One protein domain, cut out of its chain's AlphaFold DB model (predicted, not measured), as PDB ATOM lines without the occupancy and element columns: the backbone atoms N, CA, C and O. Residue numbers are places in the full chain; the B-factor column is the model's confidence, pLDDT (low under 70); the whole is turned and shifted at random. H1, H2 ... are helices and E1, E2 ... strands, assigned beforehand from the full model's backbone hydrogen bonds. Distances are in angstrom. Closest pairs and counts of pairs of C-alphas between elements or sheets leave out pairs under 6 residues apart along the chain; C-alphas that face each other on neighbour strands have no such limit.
ATOM      1  N   LEU A   2       7.196  22.042 -25.676       78.19
ATOM      2  CA  LEU A   2       6.751  22.594 -24.389       78.19
ATOM      3  C   LEU A   2       7.739  23.690 -23.963       78.19
ATOM      4  O   LEU A   2       8.937  23.432 -23.897       78.19
ATOM      5  N   SER A   3       7.263  24.910 -23.713       74.75
ATOM      6  CA  SER A   3       8.111  26.081 -23.426       74.75
ATOM      7  C   SER A   3       8.384  26.307 -21.930       74.75
ATOM      8  O   SER A   3       8.703  27.419 -21.523       74.75
ATOM      9  N   GLY A   4       8.251  25.268 -21.099       84.94
ATOM     10  CA  GLY A   4       8.487  25.331 -19.656       84.94
ATOM     11  C   GLY A   4       7.942  24.110 -18.915       84.94
ATOM     12  O   GLY A   4       7.388  23.191 -19.528       84.94
ATOM     13  N   SER A   5       8.076  24.116 -17.584       90.62
ATOM     14  CA  SER A   5       7.533  23.060 -16.726       90.62
ATOM     15  C   SER A   5       6.017  22.953 -16.893       90.62
ATOM     16  O   SER A   5       5.265  23.864 -16.558       90.62
ATOM     17  N   THR A   6       5.582  21.817 -17.420       94.50
ATOM     18  CA  THR A   6       4.208  21.525 -17.810       94.50
ATOM     19  C   THR A   6       3.642  20.433 -16.911       94.50
ATOM     20  O   THR A   6       4.256  19.382 -16.708       94.50
ATOM     21  N   VAL A   7       2.440  20.669 -16.389       95.38
ATOM     22  CA  VAL A   7       1.673  19.667 -15.645       95.38
ATOM     23  C   VAL A   7       0.476  19.253 -16.485       95.38
ATOM     24  O   VAL A   7      -0.370  20.081 -16.812       95.38
ATOM     25  N   LEU A   8       0.399  17.967 -16.818       94.38
ATOM     26  CA  LEU A   8      -0.747  17.378 -17.493       94.38
ATOM     27  C   LEU A   8      -1.665  16.717 -16.464       94.38
ATOM     28  O   LEU A   8      -1.238  15.824 -15.731       94.38
ATOM     29  N   VAL A   9      -2.925  17.146 -16.424       94.56
ATOM     30  CA  VAL A   9      -3.941  16.595 -15.523       94.56
ATOM     31  C   VAL A   9      -4.869  15.669 -16.306       94.56
ATOM     32  O   VAL A   9      -5.569  16.112 -17.213       94.56
ATOM     33  N   LEU A  10      -4.868  14.383 -15.957       92.25
ATOM     34  CA  LEU A  10      -5.673  13.344 -16.592       92.25
ATOM     35  C   LEU A  10      -6.857  12.947 -15.709       92.25
ATOM     36  O   LEU A  10      -6.675  12.514 -14.570       92.25
ATOM     37  N   GLY A  11      -8.064  13.059 -16.259       88.06
ATOM     38  CA  GLY A  11      -9.290  12.508 -15.675       88.06
ATOM     39  C   GLY A  11      -9.785  11.271 -16.429       88.06
ATOM     40  O   GLY A  11      -9.190  10.868 -17.425       88.06
ATOM     41  N   ALA A  12     -10.923  10.710 -16.008       78.81
ATOM     42  CA  ALA A  12     -11.468   9.461 -16.566       78.81
ATOM     43  C   ALA A  12     -11.584   9.467 -18.101       78.81
ATOM     44  O   ALA A  12     -11.309   8.460 -18.750       78.81
ATOM     45  N   GLY A  13     -11.917  10.619 -18.691       85.19
ATOM     46  CA  GLY A  13     -12.042  10.775 -20.142       85.19
ATOM     47  C   GLY A  13     -10.751  10.526 -20.929       85.19
ATOM     48  O   GLY A  13     -10.826  10.115 -22.080       85.19
ATOM     49  N   SER A  14      -9.566  10.700 -20.329       88.38
ATOM     50  CA  SER A  14      -8.297  10.528 -21.054       88.38
ATOM     51  C   SER A  14      -8.014   9.082 -21.457       88.38
ATOM     52  O   SER A  14      -7.146   8.850 -22.297       88.38
ATOM     53  N   SER A  15      -8.703   8.118 -20.833       87.44
ATOM     54  CA  SER A  15      -8.507   6.691 -21.087       87.44
ATOM     55  C   SER A  15      -9.522   6.091 -22.072       87.44
ATOM     56  O   SER A  15      -9.420   4.910 -22.415       87.44
ATOM     57  N   VAL A  16     -10.467   6.897 -22.574       87.00
ATOM     58  CA  VAL A  16     -11.483   6.471 -23.559       87.00
ATOM     59  C   VAL A  16     -10.831   6.003 -24.857       87.00
ATOM     60  O   VAL A  16     -11.185   4.937 -25.361       87.00
ATOM     61  N   ASP A  17      -9.813   6.719 -25.339       86.50
ATOM     62  CA  ASP A  17      -9.051   6.362 -26.548       86.50
ATOM     63  C   ASP A  17      -8.424   4.958 -26.446       86.50
ATOM     64  O   ASP A  17      -8.212   4.261 -27.441       86.50
ATOM     65  N   PHE A  18      -8.178   4.491 -25.221       88.25
ATOM     66  CA  PHE A  18      -7.607   3.179 -24.927       88.25
ATOM     67  C   PHE A  18      -8.660   2.083 -24.705       88.25
ATOM     68  O   PHE A  18      -8.308   0.931 -24.423       88.25
ATOM     69  N   GLY A  19      -9.945   2.416 -24.849       85.69
ATOM     70  CA  GLY A  19     -11.071   1.510 -24.623       85.69
ATOM     71  C   GLY A  19     -11.337   1.215 -23.145       85.69
ATOM     72  O   GLY A  19     -11.849   0.139 -22.824       85.69
ATOM     73  N   MET A  20     -10.953   2.124 -22.243       87.94
ATOM     74  CA  MET A  20     -11.214   1.982 -20.811       87.94
ATOM     75  C   MET A  20     -12.599   2.531 -20.442       87.94
ATOM     76  O   MET A  20     -13.034   3.521 -21.031       87.94
ATOM     77  N   PRO A  21     -13.299   1.911 -19.471       83.81
ATOM     78  CA  PRO A  21     -14.608   2.384 -19.036       83.81
ATOM     79  C   PRO A  21     -14.486   3.710 -18.284       83.81
ATOM     80  O   PRO A  21     -13.549   3.911 -17.507       83.81
ATOM     81  N   LEU A 116      -4.480  -2.025 -26.364       88.88
ATOM     82  CA  LEU A 116      -3.157  -1.650 -25.844       88.88
ATOM     83  C   LEU A 116      -2.318  -2.867 -25.446       88.88
ATOM     84  O   LEU A 116      -1.094  -2.839 -25.558       88.88
ATOM     85  N   ARG A 117      -2.953  -3.972 -25.032       89.44
ATOM     86  CA  ARG A 117      -2.248  -5.216 -24.700       89.44
ATOM     87  C   ARG A 117      -1.411  -5.728 -25.872       89.44
ATOM     88  O   ARG A 117      -0.360  -6.325 -25.646       89.44
ATOM     89  N   LYS A 118      -1.843  -5.461 -27.109       91.06
ATOM     90  CA  LYS A 118      -1.152  -5.881 -28.334       91.06
ATOM     91  C   LYS A 118       0.195  -5.181 -28.536       91.06
ATOM     92  O   LYS A 118       1.038  -5.736 -29.231       91.06
ATOM     93  N   LEU A 119       0.449  -4.038 -27.891       89.56
ATOM     94  CA  LEU A 119       1.760  -3.369 -27.933       89.56
ATOM     95  C   LEU A 119       2.882  -4.221 -27.314       89.56
ATOM     96  O   LEU A 119       4.048  -4.103 -27.695       89.56
ATOM     97  N   TRP A 120       2.498  -5.119 -26.404       88.25
ATOM     98  CA  TRP A 120       3.363  -6.099 -25.746       88.25
ATOM     99  C   TRP A 120       3.353  -7.470 -26.436       88.25
ATOM    100  O   TRP A 120       3.895  -8.434 -25.894       88.25
ATOM    101  N   SER A 121       2.691  -7.595 -27.589       86.94
ATOM    102  CA  SER A 121       2.662  -8.841 -28.350       86.94
ATOM    103  C   SER A 121       4.008  -9.087 -29.028       86.94
ATOM    104  O   SER A 121       4.612  -8.163 -29.568       86.94
ATOM    105  N   GLY A 122       4.442 -10.349 -29.061       84.06
ATOM    106  CA  GLY A 122       5.559 -10.780 -29.909       84.06
ATOM    107  C   GLY A 122       5.193 -10.866 -31.397       84.06
ATOM    108  O   GLY A 122       6.072 -11.037 -32.233       84.06
ATOM    109  N   GLN A 123       3.906 -10.753 -31.744       89.94
ATOM    110  CA  GLN A 123       3.442 -10.739 -33.131       89.94
ATOM    111  C   GLN A 123       3.579  -9.330 -33.717       89.94
ATOM    112  O   GLN A 123       2.891  -8.405 -33.273       89.94
ATOM    113  N   ALA A 124       4.436  -9.185 -34.732       88.19
ATOM    114  CA  ALA A 124       4.763  -7.901 -35.352       88.19
ATOM    115  C   ALA A 124       3.519  -7.158 -35.872       88.19
ATOM    116  O   ALA A 124       3.327  -5.992 -35.529       88.19
ATOM    117  N   ASP A 125       2.627  -7.844 -36.591       91.94
ATOM    118  CA  ASP A 125       1.425  -7.229 -37.173       91.94
ATOM    119  C   ASP A 125       0.459  -6.702 -36.107       91.94
ATOM    120  O   ASP A 125      -0.062  -5.591 -36.210       91.94
ATOM    121  N   ALA A 126       0.247  -7.472 -35.035       90.75
ATOM    122  CA  ALA A 126      -0.633  -7.071 -33.940       90.75
ATOM    123  C   ALA A 126      -0.101  -5.824 -33.218       90.75
ATOM    124  O   ALA A 126      -0.879  -4.942 -32.843       90.75
ATOM    125  N   ARG A 127       1.222  -5.746 -33.039       89.31
ATOM    126  CA  ARG A 127       1.894  -4.583 -32.456       89.31
ATOM    127  C   ARG A 127       1.830  -3.376 -33.392       89.31
ATOM    128  O   ARG A 127       1.496  -2.292 -32.925       89.31
ATOM    129  N   ALA A 128       2.092  -3.554 -34.687       90.25
ATOM    130  CA  ALA A 128       2.027  -2.484 -35.681       90.25
ATOM    131  C   ALA A 128       0.624  -1.864 -35.760       90.25
ATOM    132  O   ALA A 128       0.484  -0.646 -35.711       90.25
ATOM    133  N   GLN A 129      -0.428  -2.690 -35.762       92.00
ATOM    134  CA  GLN A 129      -1.815  -2.211 -35.715       92.00
ATOM    135  C   GLN A 129      -2.120  -1.405 -34.446       92.00
ATOM    136  O   GLN A 129      -2.876  -0.438 -34.493       92.00
ATOM    137  N   ALA A 130      -1.567  -1.803 -33.299       92.06
ATOM    138  CA  ALA A 130      -1.755  -1.068 -32.052       92.06
ATOM    139  C   ALA A 130      -0.988   0.264 -32.042       92.06
ATOM    140  O   ALA A 130      -1.528   1.259 -31.570       92.06
ATOM    141  N   LEU A 131       0.226   0.310 -32.601       91.69
ATOM    142  CA  LEU A 131       0.971   1.561 -32.785       91.69
ATOM    143  C   LEU A 131       0.225   2.522 -33.720       91.69
ATOM    144  O   LEU A 131       0.024   3.673 -33.356       91.69
ATOM    145  N   ALA A 132      -0.305   2.028 -34.842       92.25
ATOM    146  CA  ALA A 132      -1.086   2.843 -35.774       92.25
ATOM    147  C   ALA A 132      -2.329   3.480 -35.120       92.25
ATOM    148  O   ALA A 132      -2.726   4.589 -35.469       92.25
ATOM    149  N   LYS A 133      -2.945   2.812 -34.133       92.19
ATOM    150  CA  LYS A 133      -4.037   3.412 -33.348       92.19
ATOM    151  C   LYS A 133      -3.564   4.568 -32.467       92.19
ATOM    152  O   LYS A 133      -4.312   5.529 -32.293       92.19
ATOM    153  N   LEU A 134      -2.349   4.483 -31.921       91.88
ATOM    154  CA  LEU A 134      -1.779   5.548 -31.095       91.88
ATOM    155  C   LEU A 134      -1.491   6.814 -31.898       91.88
ATOM    156  O   LEU A 134      -1.633   7.890 -31.329       91.88
ATOM    157  N   ASP A 135      -1.151   6.704 -33.186       88.56
ATOM    158  CA  ASP A 135      -0.763   7.847 -34.031       88.56
ATOM    159  C   ASP A 135      -1.830   8.953 -34.115       88.56
ATOM    160  O   ASP A 135      -1.506  10.124 -34.291       88.56
ATOM    161  N   SER A 136      -3.104   8.602 -33.924       84.56
ATOM    162  CA  SER A 136      -4.220   9.559 -33.910       84.56
ATOM    163  C   SER A 136      -4.572  10.121 -32.522       84.56
ATOM    164  O   SER A 136      -5.387  11.037 -32.419       84.56
ATOM    165  N   GLY A 137      -3.978   9.586 -31.451       89.31
ATOM    166  CA  GLY A 137      -4.350   9.896 -30.070       89.31
ATOM    167  C   GLY A 137      -3.609  11.090 -29.467       89.31
ATOM    168  O   GLY A 137      -2.527  11.485 -29.907       89.31
ATOM    169  N   TRP A 138      -4.153  11.630 -28.374       93.31
ATOM    170  CA  TRP A 138      -3.559  12.775 -27.671       93.31
ATOM    171  C   TRP A 138      -2.131  12.494 -27.164       93.31
ATOM    172  O   TRP A 138      -1.286  13.389 -27.153       93.31
ATOM    173  N   VAL A 139      -1.821  11.245 -26.789       94.00
ATOM    174  CA  VAL A 139      -0.476  10.864 -26.320       94.00
ATOM    175  C   VAL A 139       0.560  11.013 -27.429       94.00
ATOM    176  O   VAL A 139       1.676  11.452 -27.159       94.00
ATOM    177  N   HIS A 140       0.200  10.700 -28.677       94.81
ATOM    178  CA  HIS A 140       1.097  10.885 -29.815       94.81
ATOM    179  C   HIS A 140       1.434  12.362 -30.013       94.81
ATOM    180  O   HIS A 140       2.606  12.704 -30.138       94.81
ATOM    181  N   GLN A 141       0.440  13.250 -29.921       94.00
ATOM    182  CA  GLN A 141       0.663  14.699 -29.994       94.00
ATOM    183  C   GLN A 141       1.585  15.193 -28.868       94.00
ATOM    184  O   GLN A 141       2.489  15.994 -29.106       94.00
ATOM    185  N   ILE A 142       1.417  14.677 -27.643       94.19
ATOM    186  CA  ILE A 142       2.316  14.981 -26.520       94.19
ATOM    187  C   ILE A 142       3.745  14.532 -26.832       94.19
ATOM    188  O   ILE A 142       4.674  15.324 -26.683       94.19
ATOM    189  N   VAL A 143       3.939  13.301 -27.309       95.12
ATOM    190  CA  VAL A 143       5.275  12.798 -27.661       95.12
ATOM    191  C   VAL A 143       5.894  13.624 -28.783       95.12
ATOM    192  O   VAL A 143       7.039  14.040 -28.639       95.12
ATOM    193  N   GLN A 144       5.147  13.957 -29.839       94.38
ATOM    194  CA  GLN A 144       5.614  14.858 -30.895       94.38
ATOM    195  C   GLN A 144       6.099  16.197 -30.323       94.38
ATOM    196  O   GLN A 144       7.191  16.660 -30.660       94.38
ATOM    197  N   MET A 145       5.341  16.805 -29.408       93.38
ATOM    198  CA  MET A 145       5.742  18.055 -28.762       93.38
ATOM    199  C   MET A 145       6.999  17.922 -27.895       93.38
ATOM    200  O   MET A 145       7.755  18.895 -27.822       93.38
ATOM    201  N   LEU A 146       7.209  16.766 -27.256       93.50
ATOM    202  CA  LEU A 146       8.375  16.477 -26.415       93.50
ATOM    203  C   LEU A 146       9.645  16.236 -27.240       93.50
ATOM    204  O   LEU A 146      10.714  16.709 -26.854       93.50
ATOM    205  N   VAL A 147       9.536  15.522 -28.366       93.88
ATOM    206  CA  VAL A 147      10.694  15.152 -29.201       93.88
ATOM    207  C   VAL A 147      11.109  16.254 -30.176       93.88
ATOM    208  O   VAL A 147      12.280  16.339 -30.544       93.88
ATOM    209  N   THR A 148      10.176  17.118 -30.592       92.19
ATOM    210  CA  THR A 148      10.454  18.199 -31.551       92.19
ATOM    211  C   THR A 148      11.540  19.139 -31.026       92.19
ATOM    212  O   THR A 148      11.385  19.741 -29.964       92.19
ATOM    213  N   GLY A 149      12.620  19.303 -31.796       88.94
ATOM    214  CA  GLY A 149      13.740  20.185 -31.456       88.94
ATOM    215  C   GLY A 149      14.766  19.589 -30.482       88.94
ATOM    216  O   GLY A 149      15.708  20.286 -30.119       88.94
ATOM    217  N   ARG A 150      14.627  18.316 -30.076       91.38
ATOM    218  CA  ARG A 150      15.603  17.615 -29.220       91.38
ATOM    219  C   ARG A 150      16.446  16.626 -30.023       91.38
ATOM    220  O   ARG A 150      15.951  15.971 -30.938       91.38
ATOM    221  N   ARG A 151      17.724  16.476 -29.662       92.25
ATOM    222  CA  ARG A 151      18.603  15.464 -30.271       92.25
ATOM    223  C   ARG A 151      18.381  14.111 -29.601       92.25
ATOM    224  O   ARG A 151      18.070  14.034 -28.416       92.25
ATOM    225  N   ALA A 152      18.633  13.027 -30.333       91.75
ATOM    226  CA  ALA A 152      18.552  11.672 -29.782       91.75
ATOM    227  C   ALA A 152      19.521  11.429 -28.607       91.75
ATOM    228  O   ALA A 152      19.247  10.579 -27.762       91.75
ATOM    229  N   ALA A 153      20.637  12.166 -28.535       92.62
ATOM    230  CA  ALA A 153      21.584  12.103 -27.419       92.62
ATOM    231  C   ALA A 153      20.985  12.620 -26.096       92.62
ATOM    232  O   ALA A 153      21.312  12.094 -25.036       92.62
ATOM    233  N   ASP A 154      20.041  13.563 -26.170       91.50
ATOM    234  CA  ASP A 154      19.448  14.245 -25.011       91.50
ATOM    235  C   ASP A 154      18.172  13.539 -24.508       91.50
ATOM    236  O   ASP A 154      17.465  14.033 -23.631       91.50
ATOM    237  N   ARG A 155      17.853  12.356 -25.058       92.44
ATOM    238  CA  ARG A 155      16.600  11.622 -24.800       92.44
ATOM    239  C   ARG A 155      16.372  11.239 -23.335       92.44
ATOM    240  O   ARG A 155      15.247  10.933 -22.966       92.44
ATOM    241  N   ARG A 156      17.414  11.242 -22.495       91.75
ATOM    242  CA  ARG A 156      17.295  10.946 -21.055       91.75
ATOM    243  C   ARG A 156      16.517  12.015 -20.294       91.75
ATOM    244  O   ARG A 156      15.807  11.676 -19.355       91.75
ATOM    245  N   ASP A 157      16.580  13.261 -20.751       91.62
ATOM    246  CA  ASP A 157      15.916  14.395 -20.105       91.62
ATOM    247  C   ASP A 157      14.561  14.715 -20.759       91.62
ATOM    248  O   ASP A 157      14.006  15.792 -20.563       91.62
ATOM    249  N   LEU A 158      13.996  13.781 -21.538       93.69
ATOM    250  CA  LEU A 158      12.758  13.990 -22.303       93.69
ATOM    251  C   LEU A 158      11.593  14.490 -21.437       93.69
ATOM    252  O   LEU A 158      10.806  15.324 -21.877       93.69
ATOM    253  N   PHE A 159      11.489  13.977 -20.209       94.69
ATOM    254  CA  PHE A 159      10.404  14.285 -19.278       94.69
ATOM    255  C   PHE A 159      10.798  15.267 -18.166       94.69
ATOM    256  O   PHE A 159      10.033  15.429 -17.217       94.69
ATOM    257  N   SER A 160      11.953  15.942 -18.257       91.25
ATOM    258  CA  SER A 160      12.406  16.897 -17.226       91.25
ATOM    259  C   SER A 160      11.352  17.965 -16.913       91.25
ATOM    260  O   SER A 160      11.139  18.317 -15.749       91.25
ATOM    261  N   ASP A 161      10.656  18.407 -17.961       90.38
ATOM    262  CA  ASP A 161       9.673  19.486 -17.936       90.38
ATOM    263  C   ASP A 161       8.226  18.984 -17.958       90.38
ATOM    264  O   ASP A 161       7.315  19.794 -18.088       90.38
ATOM    265  N   LEU A 162       7.984  17.674 -17.841       93.62
ATOM    266  CA  LEU A 162       6.633  17.113 -17.839       93.62
ATOM    267  C   LEU A 162       6.342  16.375 -16.535       93.62
ATOM    268  O   LEU A 162       7.052  15.458 -16.126       93.62
ATOM    269  N   SER A 163       5.237  16.745 -15.899       94.50
ATOM    270  CA  SER A 163       4.648  15.985 -14.799       94.50
ATOM    271  C   SER A 163       3.215  15.592 -15.131       94.50
ATOM    272  O   SER A 163       2.469  16.370 -15.716       94.50
ATOM    273  N   LEU A 164       2.829  14.386 -14.732       94.19
ATOM    274  CA  LEU A 164       1.503  13.823 -14.912       94.19
ATOM    275  C   LEU A 164       0.784  13.762 -13.568       94.19
ATOM    276  O   LEU A 164       1.301  13.180 -12.618       94.19
ATOM    277  N   VAL A 165      -0.423  14.305 -13.490       93.38
ATOM    278  CA  VAL A 165      -1.354  14.068 -12.382       93.38
ATOM    279  C   VAL A 165      -2.516  13.277 -12.953       93.38
ATOM    280  O   VAL A 165      -3.294  13.821 -13.727       93.38
ATOM    281  N   THR A 166      -2.631  11.997 -12.610       90.88
ATOM    282  CA  THR A 166      -3.721  11.144 -13.099       90.88
ATOM    283  C   THR A 166      -4.658  10.754 -11.967       90.88
ATOM    284  O   THR A 166      -4.237  10.230 -10.936       90.88
ATOM    285  N   PHE A 167      -5.942  11.035 -12.171       87.19
ATOM    286  CA  PHE A 167      -7.034  10.570 -11.319       87.19
ATOM    287  C   PHE A 167      -7.531   9.181 -11.743       87.19
ATOM    288  O   PHE A 167      -8.409   8.620 -11.092       87.19
ATOM    289  N   ASN A 168      -6.955   8.611 -12.805       84.44
ATOM    290  CA  ASN A 168      -7.272   7.268 -13.261       84.44
ATOM    291  C   ASN A 168      -6.390   6.248 -12.545       84.44
ATOM    292  O   ASN A 168      -5.229   6.489 -12.215       84.44
ATOM    293  N   TYR A 169      -6.954   5.064 -12.355       80.38
ATOM    294  CA  TYR A 169      -6.261   3.924 -11.763       80.38
ATOM    295  C   TYR A 169      -5.443   3.117 -12.786       80.38
ATOM    296  O   TYR A 169      -4.593   2.313 -12.384       80.38
ATOM    297  N   ASP A 170      -5.738   3.277 -14.082       82.69
ATOM    298  CA  ASP A 170      -5.102   2.547 -15.181       82.69
ATOM    299  C   ASP A 170      -3.693   3.067 -15.514       82.69
ATOM    300  O   ASP A 170      -3.256   4.111 -15.026       82.69
ATOM    301  N   ARG A 171      -2.966   2.287 -16.319       86.38
ATOM    302  CA  ARG A 171      -1.588   2.561 -16.759       86.38
ATOM    303  C   ARG A 171      -1.504   2.818 -18.265       86.38
ATOM    304  O   ARG A 171      -0.465   2.572 -18.896       86.38
ATOM    305  N   CYS A 172      -2.623   3.186 -18.885       89.94
ATOM    306  CA  CYS A 172      -2.740   3.235 -20.335       89.94
ATOM    307  C   CYS A 172      -1.903   4.368 -20.931       89.94
ATOM    308  O   CYS A 172      -1.196   4.142 -21.914       89.94
ATOM    309  N   ALA A 173      -1.909   5.546 -20.299       92.06
ATOM    310  CA  ALA A 173      -1.118   6.693 -20.738       92.06
ATOM    311  C   ALA A 173       0.391   6.403 -20.683       92.06
ATOM    312  O   ALA A 173       1.104   6.662 -21.647       92.06
ATOM    313  N   GLU A 174       0.885   5.801 -19.599       92.62
ATOM    314  CA  GLU A 174       2.298   5.436 -19.452       92.62
ATOM    315  C   GLU A 174       2.709   4.351 -20.447       92.62
ATOM    316  O   GLU A 174       3.799   4.410 -21.012       92.62
ATOM    317  N   THR A 175       1.823   3.381 -20.698       92.25
ATOM    318  CA  THR A 175       2.046   2.346 -21.717       92.25
ATOM    319  C   THR A 175       2.159   2.975 -23.105       92.25
ATOM    320  O   THR A 175       3.103   2.683 -23.837       92.25
ATOM    321  N   ALA A 176       1.235   3.867 -23.463       94.12
ATOM    322  CA  ALA A 176       1.267   4.583 -24.732       94.12
ATOM    323  C   ALA A 176       2.544   5.430 -24.877       94.12
ATOM    324  O   ALA A 176       3.229   5.322 -25.893       94.12
ATOM    325  N   LEU A 177       2.905   6.201 -23.842       95.25
ATOM    326  CA  LEU A 177       4.129   7.007 -23.810       95.25
ATOM    327  C   LEU A 177       5.374   6.144 -24.030       95.25
ATOM    328  O   LEU A 177       6.188   6.468 -24.889       95.25
ATOM    329  N   PHE A 178       5.501   5.021 -23.317       95.62
ATOM    330  CA  PHE A 178       6.641   4.111 -23.458       95.62
ATOM    331  C   PHE A 178       6.826   3.638 -24.905       95.62
ATOM    332  O   PHE A 178       7.928   3.708 -25.452       95.62
ATOM    333  N   HIS A 179       5.748   3.189 -25.552       94.62
ATOM    334  CA  HIS A 179       5.821   2.675 -26.919       94.62
ATOM    335  C   HIS A 179       6.073   3.770 -27.961       94.62
ATOM    336  O   HIS A 179       6.848   3.551 -28.894       94.62
ATOM    337  N   LEU A 180       5.489   4.953 -27.782       95.56
ATOM    338  CA  LEU A 180       5.708   6.087 -28.677       95.56
ATOM    339  C   LEU A 180       7.123   6.669 -28.544       95.56
ATOM    340  O   LEU A 180       7.731   7.011 -29.553       95.56
ATOM    341  N   VAL A 181       7.694   6.715 -27.336       95.31
ATOM    342  CA  VAL A 181       9.096   7.122 -27.119       95.31
ATOM    343  C   VAL A 181      10.061   6.140 -27.783       95.31
ATOM    344  O   VAL A 181      11.007   6.566 -28.446       95.31
ATOM    345  N   ARG A 182       9.801   4.830 -27.665       94.75
ATOM    346  CA  ARG A 182      10.572   3.804 -28.383       94.75
ATOM    347  C   ARG A 182      10.561   4.027 -29.889       94.75
ATOM    348  O   ARG A 182      11.613   3.963 -30.517       94.75
ATOM    349  N   GLN A 183       9.382   4.290 -30.452       94.06
ATOM    350  CA  GLN A 183       9.215   4.536 -31.882       94.06
ATOM    351  C   GLN A 183       9.917   5.827 -32.319       94.06
ATOM    352  O   GLN A 183      10.631   5.815 -33.315       94.06
ATOM    353  N   ALA A 184       9.774   6.912 -31.555       94.94
ATOM    354  CA  ALA A 184      10.339   8.214 -31.900       94.94
ATOM    355  C   ALA A 184      11.877   8.228 -31.916       94.94
ATOM    356  O   ALA A 184      12.471   8.917 -32.742       94.94
ATOM    357  N   TYR A 185      12.523   7.467 -31.027       95.69
ATOM    358  CA  TYR A 185      13.986   7.375 -30.962       95.69
ATOM    359  C   TYR A 185      14.570   6.108 -31.601       95.69
ATOM    360  O   TYR A 185      15.788   5.957 -31.596       95.69
ATOM    361  N   ALA A 186      13.727   5.222 -32.146       94.81
ATOM    362  CA  ALA A 186      14.118   3.919 -32.688       94.81
ATOM    363  C   ALA A 186      14.964   3.081 -31.703       94.81
ATOM    364  O   ALA A 186      16.030   2.579 -32.051       94.81
ATOM    365  N   ILE A 187      14.481   2.951 -30.461       94.69
ATOM    366  CA  ILE A 187      15.188   2.272 -29.361       94.69
ATOM    367  C   ILE A 187      14.434   1.058 -28.803       94.69
ATOM    368  O   ILE A 187      13.203   0.932 -28.890       94.69
ATOM    369  N   GLU A 188      15.189   0.176 -28.152       92.38
ATOM    370  CA  GLU A 188      14.656  -1.015 -27.494       92.38
ATOM    371  C   GLU A 188      14.139  -0.758 -26.073       92.38
ATOM    372  O   GLU A 188      14.358   0.298 -25.476       92.38
ATOM    373  N   ASP A 189      13.444  -1.752 -25.508       90.56
ATOM    374  CA  ASP A 189      12.853  -1.668 -24.164       90.56
ATOM    375  C   ASP A 189      13.884  -1.276 -23.100       90.56
ATOM    376  O   ASP A 189      13.625  -0.403 -22.274       90.56
ATOM    377  N   VAL A 190      15.077  -1.880 -23.151       91.75
ATOM    378  CA  VAL A 190      16.166  -1.633 -22.190       91.75
ATOM    379  C   VAL A 190      16.590  -0.162 -22.168       91.75
ATOM    380  O   VAL A 190      16.931   0.359 -21.108       91.75
ATOM    381  N   GLU A 191      16.539   0.520 -23.310       92.44
ATOM    382  CA  GLU A 191      16.910   1.931 -23.421       92.44
ATOM    383  C   GLU A 191      15.755   2.881 -23.090       92.44
ATOM    384  O   GLU A 191      15.992   3.982 -22.598       92.44
ATOM    385  N   ALA A 192      14.509   2.473 -23.337       92.38
ATOM    386  CA  ALA A 192      13.335   3.300 -23.069       92.38
ATOM    387  C   ALA A 192      12.953   3.345 -21.582       92.38
ATOM    388  O   ALA A 192      12.461   4.366 -21.106       92.38
ATOM    389  N   VAL A 193      13.210   2.268 -20.832       92.50
ATOM    390  CA  VAL A 193      12.956   2.203 -19.382       92.50
ATOM    391  C   VAL A 193      13.584   3.374 -18.610       92.50
ATOM    392  O   VAL A 193      12.835   4.086 -17.945       92.50
ATOM    393  N   PRO A 194      14.901   3.654 -18.700       91.88
ATOM    394  CA  PRO A 194      15.499   4.761 -17.950       91.88
ATOM    395  C   PRO A 194      14.967   6.140 -18.372       91.88
ATOM    396  O   PRO A 194      14.974   7.060 -17.562       91.88
ATOM    397  N   ILE A 195      14.476   6.293 -19.608       94.38
ATOM    398  CA  ILE A 195      13.816   7.531 -20.049       94.38
ATOM    399  C   ILE A 195      12.476   7.682 -19.321       94.38
ATOM    400  O   ILE A 195      12.206   8.722 -18.727       94.38
ATOM    401  N   MET A 196      11.656   6.625 -19.303       94.44
ATOM    402  CA  MET A 196      10.364   6.630 -18.610       94.44
ATOM    403  C   MET A 196      10.489   6.813 -17.094       94.44
ATOM    404  O   MET A 196       9.599   7.397 -16.482       94.44
ATOM    405  N   GLU A 197      11.588   6.375 -16.474       90.94
ATOM    406  CA  GLU A 197      11.849   6.626 -15.050       90.94
ATOM    407  C   GLU A 197      11.948   8.125 -14.709       90.94
ATOM    408  O   GLU A 197      11.644   8.504 -13.574       90.94
ATOM    409  N   GLY A 198      12.299   8.972 -15.684       91.06
ATOM    410  CA  GLY A 198      12.327  10.428 -15.545       91.06
ATOM    411  C   GLY A 198      10.943  11.088 -15.491       91.06
ATOM    412  O   GLY A 198      10.827  12.209 -14.993       91.06
ATOM    413  N   LEU A 199       9.888  10.409 -15.957       93.94
ATOM    414  CA  LEU A 199       8.520  10.934 -15.911       93.94
ATOM    415  C   LEU A 199       8.048  11.059 -14.459       93.94
ATOM    416  O   LEU A 199       8.166  10.135 -13.669       93.94
ATOM    417  N   LYS A 200       7.465  12.187 -14.063       93.50
ATOM    418  CA  LYS A 200       6.874  12.312 -12.721       93.50
ATOM    419  C   LYS A 200       5.386  12.016 -12.810       93.50
ATOM    420  O   LYS A 200       4.674  12.775 -13.454       93.50
ATOM    421  N   VAL A 201       4.908  10.947 -12.165       91.62
ATOM    422  CA  VAL A 201       3.476  10.595 -12.141       91.62
ATOM    423  C   VAL A 201       2.909  10.625 -10.723       91.62
ATOM    424  O   VAL A 201       3.321   9.852  -9.857       91.62
ATOM    425  N   TYR A 202       1.910  11.477 -10.512       91.81
ATOM    426  CA  TYR A 202       1.156  11.634  -9.276       91.81
ATOM    427  C   TYR A 202      -0.229  11.002  -9.423       91.81
ATOM    428  O   TYR A 202      -0.921  11.239 -10.412       91.81
ATOM    429  N   ARG A 203      -0.637  10.205  -8.426       89.25
ATOM    430  CA  ARG A 203      -1.928   9.495  -8.404       89.25
ATOM    431  C   ARG A 203      -2.667   9.747  -7.093       89.25
ATOM    432  O   ARG A 203      -2.413   9.020  -6.131       89.25
ATOM    433  N   PRO A 204      -3.554  10.753  -7.021       86.38
ATOM    434  CA  PRO A 204      -4.241  11.112  -5.780       86.38
ATOM    435  C   PRO A 204      -5.019   9.951  -5.143       86.38
ATOM    436  O   PRO A 204      -4.985   9.788  -3.928       86.38
ATOM    437  N   TYR A 205      -5.648   9.099  -5.960       78.12
ATOM    438  CA  TYR A 205      -6.407   7.928  -5.496       78.12
ATOM    439  C   TYR A 205      -5.574   6.637  -5.393       78.12
ATOM    440  O   TYR A 205      -6.086   5.581  -5.019       78.12
ATOM    441  N   GLY A 206      -4.272   6.710  -5.683       78.88
ATOM    442  CA  GLY A 206      -3.403   5.545  -5.839       78.88
ATOM    443  C   GLY A 206      -3.474   4.937  -7.242       78.88
ATOM    444  O   GLY A 206      -4.066   5.496  -8.157       78.88
ATOM    445  N   GLY A 207      -2.815   3.797  -7.443       71.31
ATOM    446  CA  GLY A 207      -2.785   3.123  -8.741       71.31
ATOM    447  C   GLY A 207      -2.571   1.621  -8.619       71.31
ATOM    448  O   GLY A 207      -2.211   1.110  -7.555       71.31
ATOM    449  N   LEU A 208      -2.780   0.912  -9.730       67.00
ATOM    450  CA  LEU A 208      -2.375  -0.486  -9.859       67.00
ATOM    451  C   LEU A 208      -0.851  -0.611  -9.691       67.00
ATOM    452  O   LEU A 208      -0.105   0.270 -10.115       67.00
ATOM    453  N   ALA A 209      -0.375  -1.701  -9.077       53.88
ATOM    454  CA  ALA A 209       1.056  -1.923  -8.835       53.88
ATOM    455  C   ALA A 209       1.919  -1.706 -10.104       53.88
ATOM    456  O   ALA A 209       1.488  -1.980 -11.230       53.88
ATOM    457  N   HIS A 210       3.150  -1.222  -9.902       50.50
ATOM    458  CA  HIS A 210       4.074  -0.786 -10.956       50.50
ATOM    459  C   HIS A 210       4.356  -1.879 -12.009       50.50
ATOM    460  O   HIS A 210       4.684  -3.018 -11.673       50.50
ATOM    461  N   SER A 211       4.280  -1.526 -13.296       39.25
ATOM    462  CA  SER A 211       4.799  -2.345 -14.400       39.25
ATOM    463  C   SER A 211       6.334  -2.247 -14.464       39.25
ATOM    464  O   SER A 211       6.921  -1.235 -14.078       39.25
ATOM    465  N   ARG A 212       7.009  -3.321 -14.916       35.38
ATOM    466  CA  ARG A 212       8.473  -3.362 -15.116       35.38
ATOM    467  C   ARG A 212       8.860  -2.341 -16.200       35.38
ATOM    468  O   ARG A 212       8.880  -2.685 -17.370       35.38
ATOM    469  N   GLY A 213       9.115  -1.099 -15.798       38.84
ATOM    470  CA  GLY A 213       9.557  -0.024 -16.692       38.84
ATOM    471  C   GLY A 213       9.471   1.389 -16.108       38.84
ATOM    472  O   GLY A 213      10.156   2.275 -16.592       38.84
ATOM    473  N   CYS A 214       8.714   1.582 -15.023       35.47
ATOM    474  CA  CYS A 214       8.722   2.814 -14.231       35.47
ATOM    475  C   CYS A 214       8.982   2.460 -12.765       35.47
ATOM    476  O   CYS A 214       8.061   2.067 -12.045       35.47
ATOM    477  N   ARG A 215      10.224   2.593 -12.284       34.25
ATOM    478  CA  ARG A 215      10.477   2.699 -10.839       34.25
ATOM    479  C   ARG A 215      10.303   4.155 -10.426       34.25
ATOM    480  O   ARG A 215      11.277   4.882 -10.276       34.25
ATOM    481  N   HIS A 216       9.069   4.599 -10.206       40.03
ATOM    482  CA  HIS A 216       8.885   5.883  -9.534       40.03
ATOM    483  C   HIS A 216       9.080   5.710  -8.032       40.03
ATOM    484  O   HIS A 216       8.507   4.821  -7.400       40.03
ATOM    485  N   ARG A 217       9.899   6.588  -7.442       32.25
ATOM    486  CA  ARG A 217       9.950   6.786  -5.994       32.25
ATOM    487  C   ARG A 217       8.612   7.369  -5.536       32.25
ATOM    488  O   ARG A 217       8.493   8.572  -5.335       32.25
ATOM    489  N   THR A 218       7.621   6.525  -5.280       35.78
ATOM    490  CA  THR A 218       6.699   6.827  -4.185       35.78
ATOM    491  C   THR A 218       7.541   6.766  -2.914       35.78
ATOM    492  O   THR A 218       8.026   5.688  -2.563       35.78
TER     493      THR A 218
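Overview. This is residues 2 to 21 and 116 to 218 of the 263 residues of an uncharacterized protein of Phenylobacterium sp. 20VBR1 (UniProt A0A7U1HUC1). One long helix, H6, runs through the middle, with H2, H3, H4 and H7 packed round it, mostly crossed, and a small wall of three parallel strands stands at one side, near the start of H6. H5 packs on H7 at one end, H1 lies at the other, and residues 203 to 218 form a long closing stretch with no named element. The 123 printed residues include named elements in the order E1 H1 H2 H3 H4 H5 E2 H6 H7 E3; the sheet order is E1 E2 E3, all parallel. The class is mostly helix, and the whole is compact, with a radius of gyration of the C-alphas of 13.8 A and spans of 37 by 37 by 25 A.

Arrangement. Start at edge strand E1, residues 6 to 10: it is parallel to E2, residues 162 to 166, at 20 degrees, with N 8 and O 163 within hydrogen-bond range at 2.8 A. E2 is parallel to edge strand E3, residues 200 to 202, at 21 degrees, with N 202 and O 164 at 2.8 A. E2, H6 (residues 172 to 185), H7 (residues 189 to 197) and E3 form a strand-helix-strand unit, two parallel neighbour strands with helices between, and its crossover is right-handed. H6, the hub, is only just on the sheet, with 5 pairs of C-alphas within 10 A, and only grazes it with residues 173 to 174. Look next at H1, residues 12 to 18: it only just touches H6, at residues 172 to 173 alone, with 3 pairs of C-alphas within 8 A, the closest being Phe 18 and Cys 172 at 6.7 A. H2, residues 116 to 120, touches H3, residues 124 to 134, closest at C-alphas 119 and 127, 4.7 A apart. H2 also touches H6, closest at C-alphas 119 and 179, 7.4 A. H3 touches residues 176 to 180 of H6 alone, closest at C-alphas 134 and 176, 7.1 A. H4, residues 138 to 147, touches H6 at a steep tilt of 39 degrees, the same way, closest at C-alphas 139 and 177, 6.5 A. H7 touches residues 178 to 182 of H6 alone, closest at C-alphas 182 and 192, 6.0 A. H5, residues 152 to 157, touches H7, closest at C-alphas 156 and 195, 5.0 A. Every O i to N i+4 pair is within hydrogen-bond range in H3, H4 and H6, against 3 of 5 in H7, and 0 of 3 in H1, 0 of 1 in H2 and 0 of 2 in H5, where O i to N i+3 gives 3 of 4, 2 of 2 and 1 of 3.

Along the chain. Find C-alpha 6 at (4.208, 21.525, -17.810), where E1 begins its 12.9 A. H3 measures 15.5 A, H4 14.5 A, and H6 20.2 A from C-alpha 172 at (-2.740, 3.235, -20.335). E2 measures 12.9 A, and E3 ends at C-alpha 202, (1.156, 11.634, -9.276).

Size, cuts and confidence. The C-alphas of Gly 4 and Gln 123, the two farthest apart, are 38.8 A apart. Residues 22 to 115 are not printed, and C-alphas 21 and 116 lie 13.9 A apart across this cut. The links printed whole are tight. Confidence is low, under 70, at residues 208 to 218.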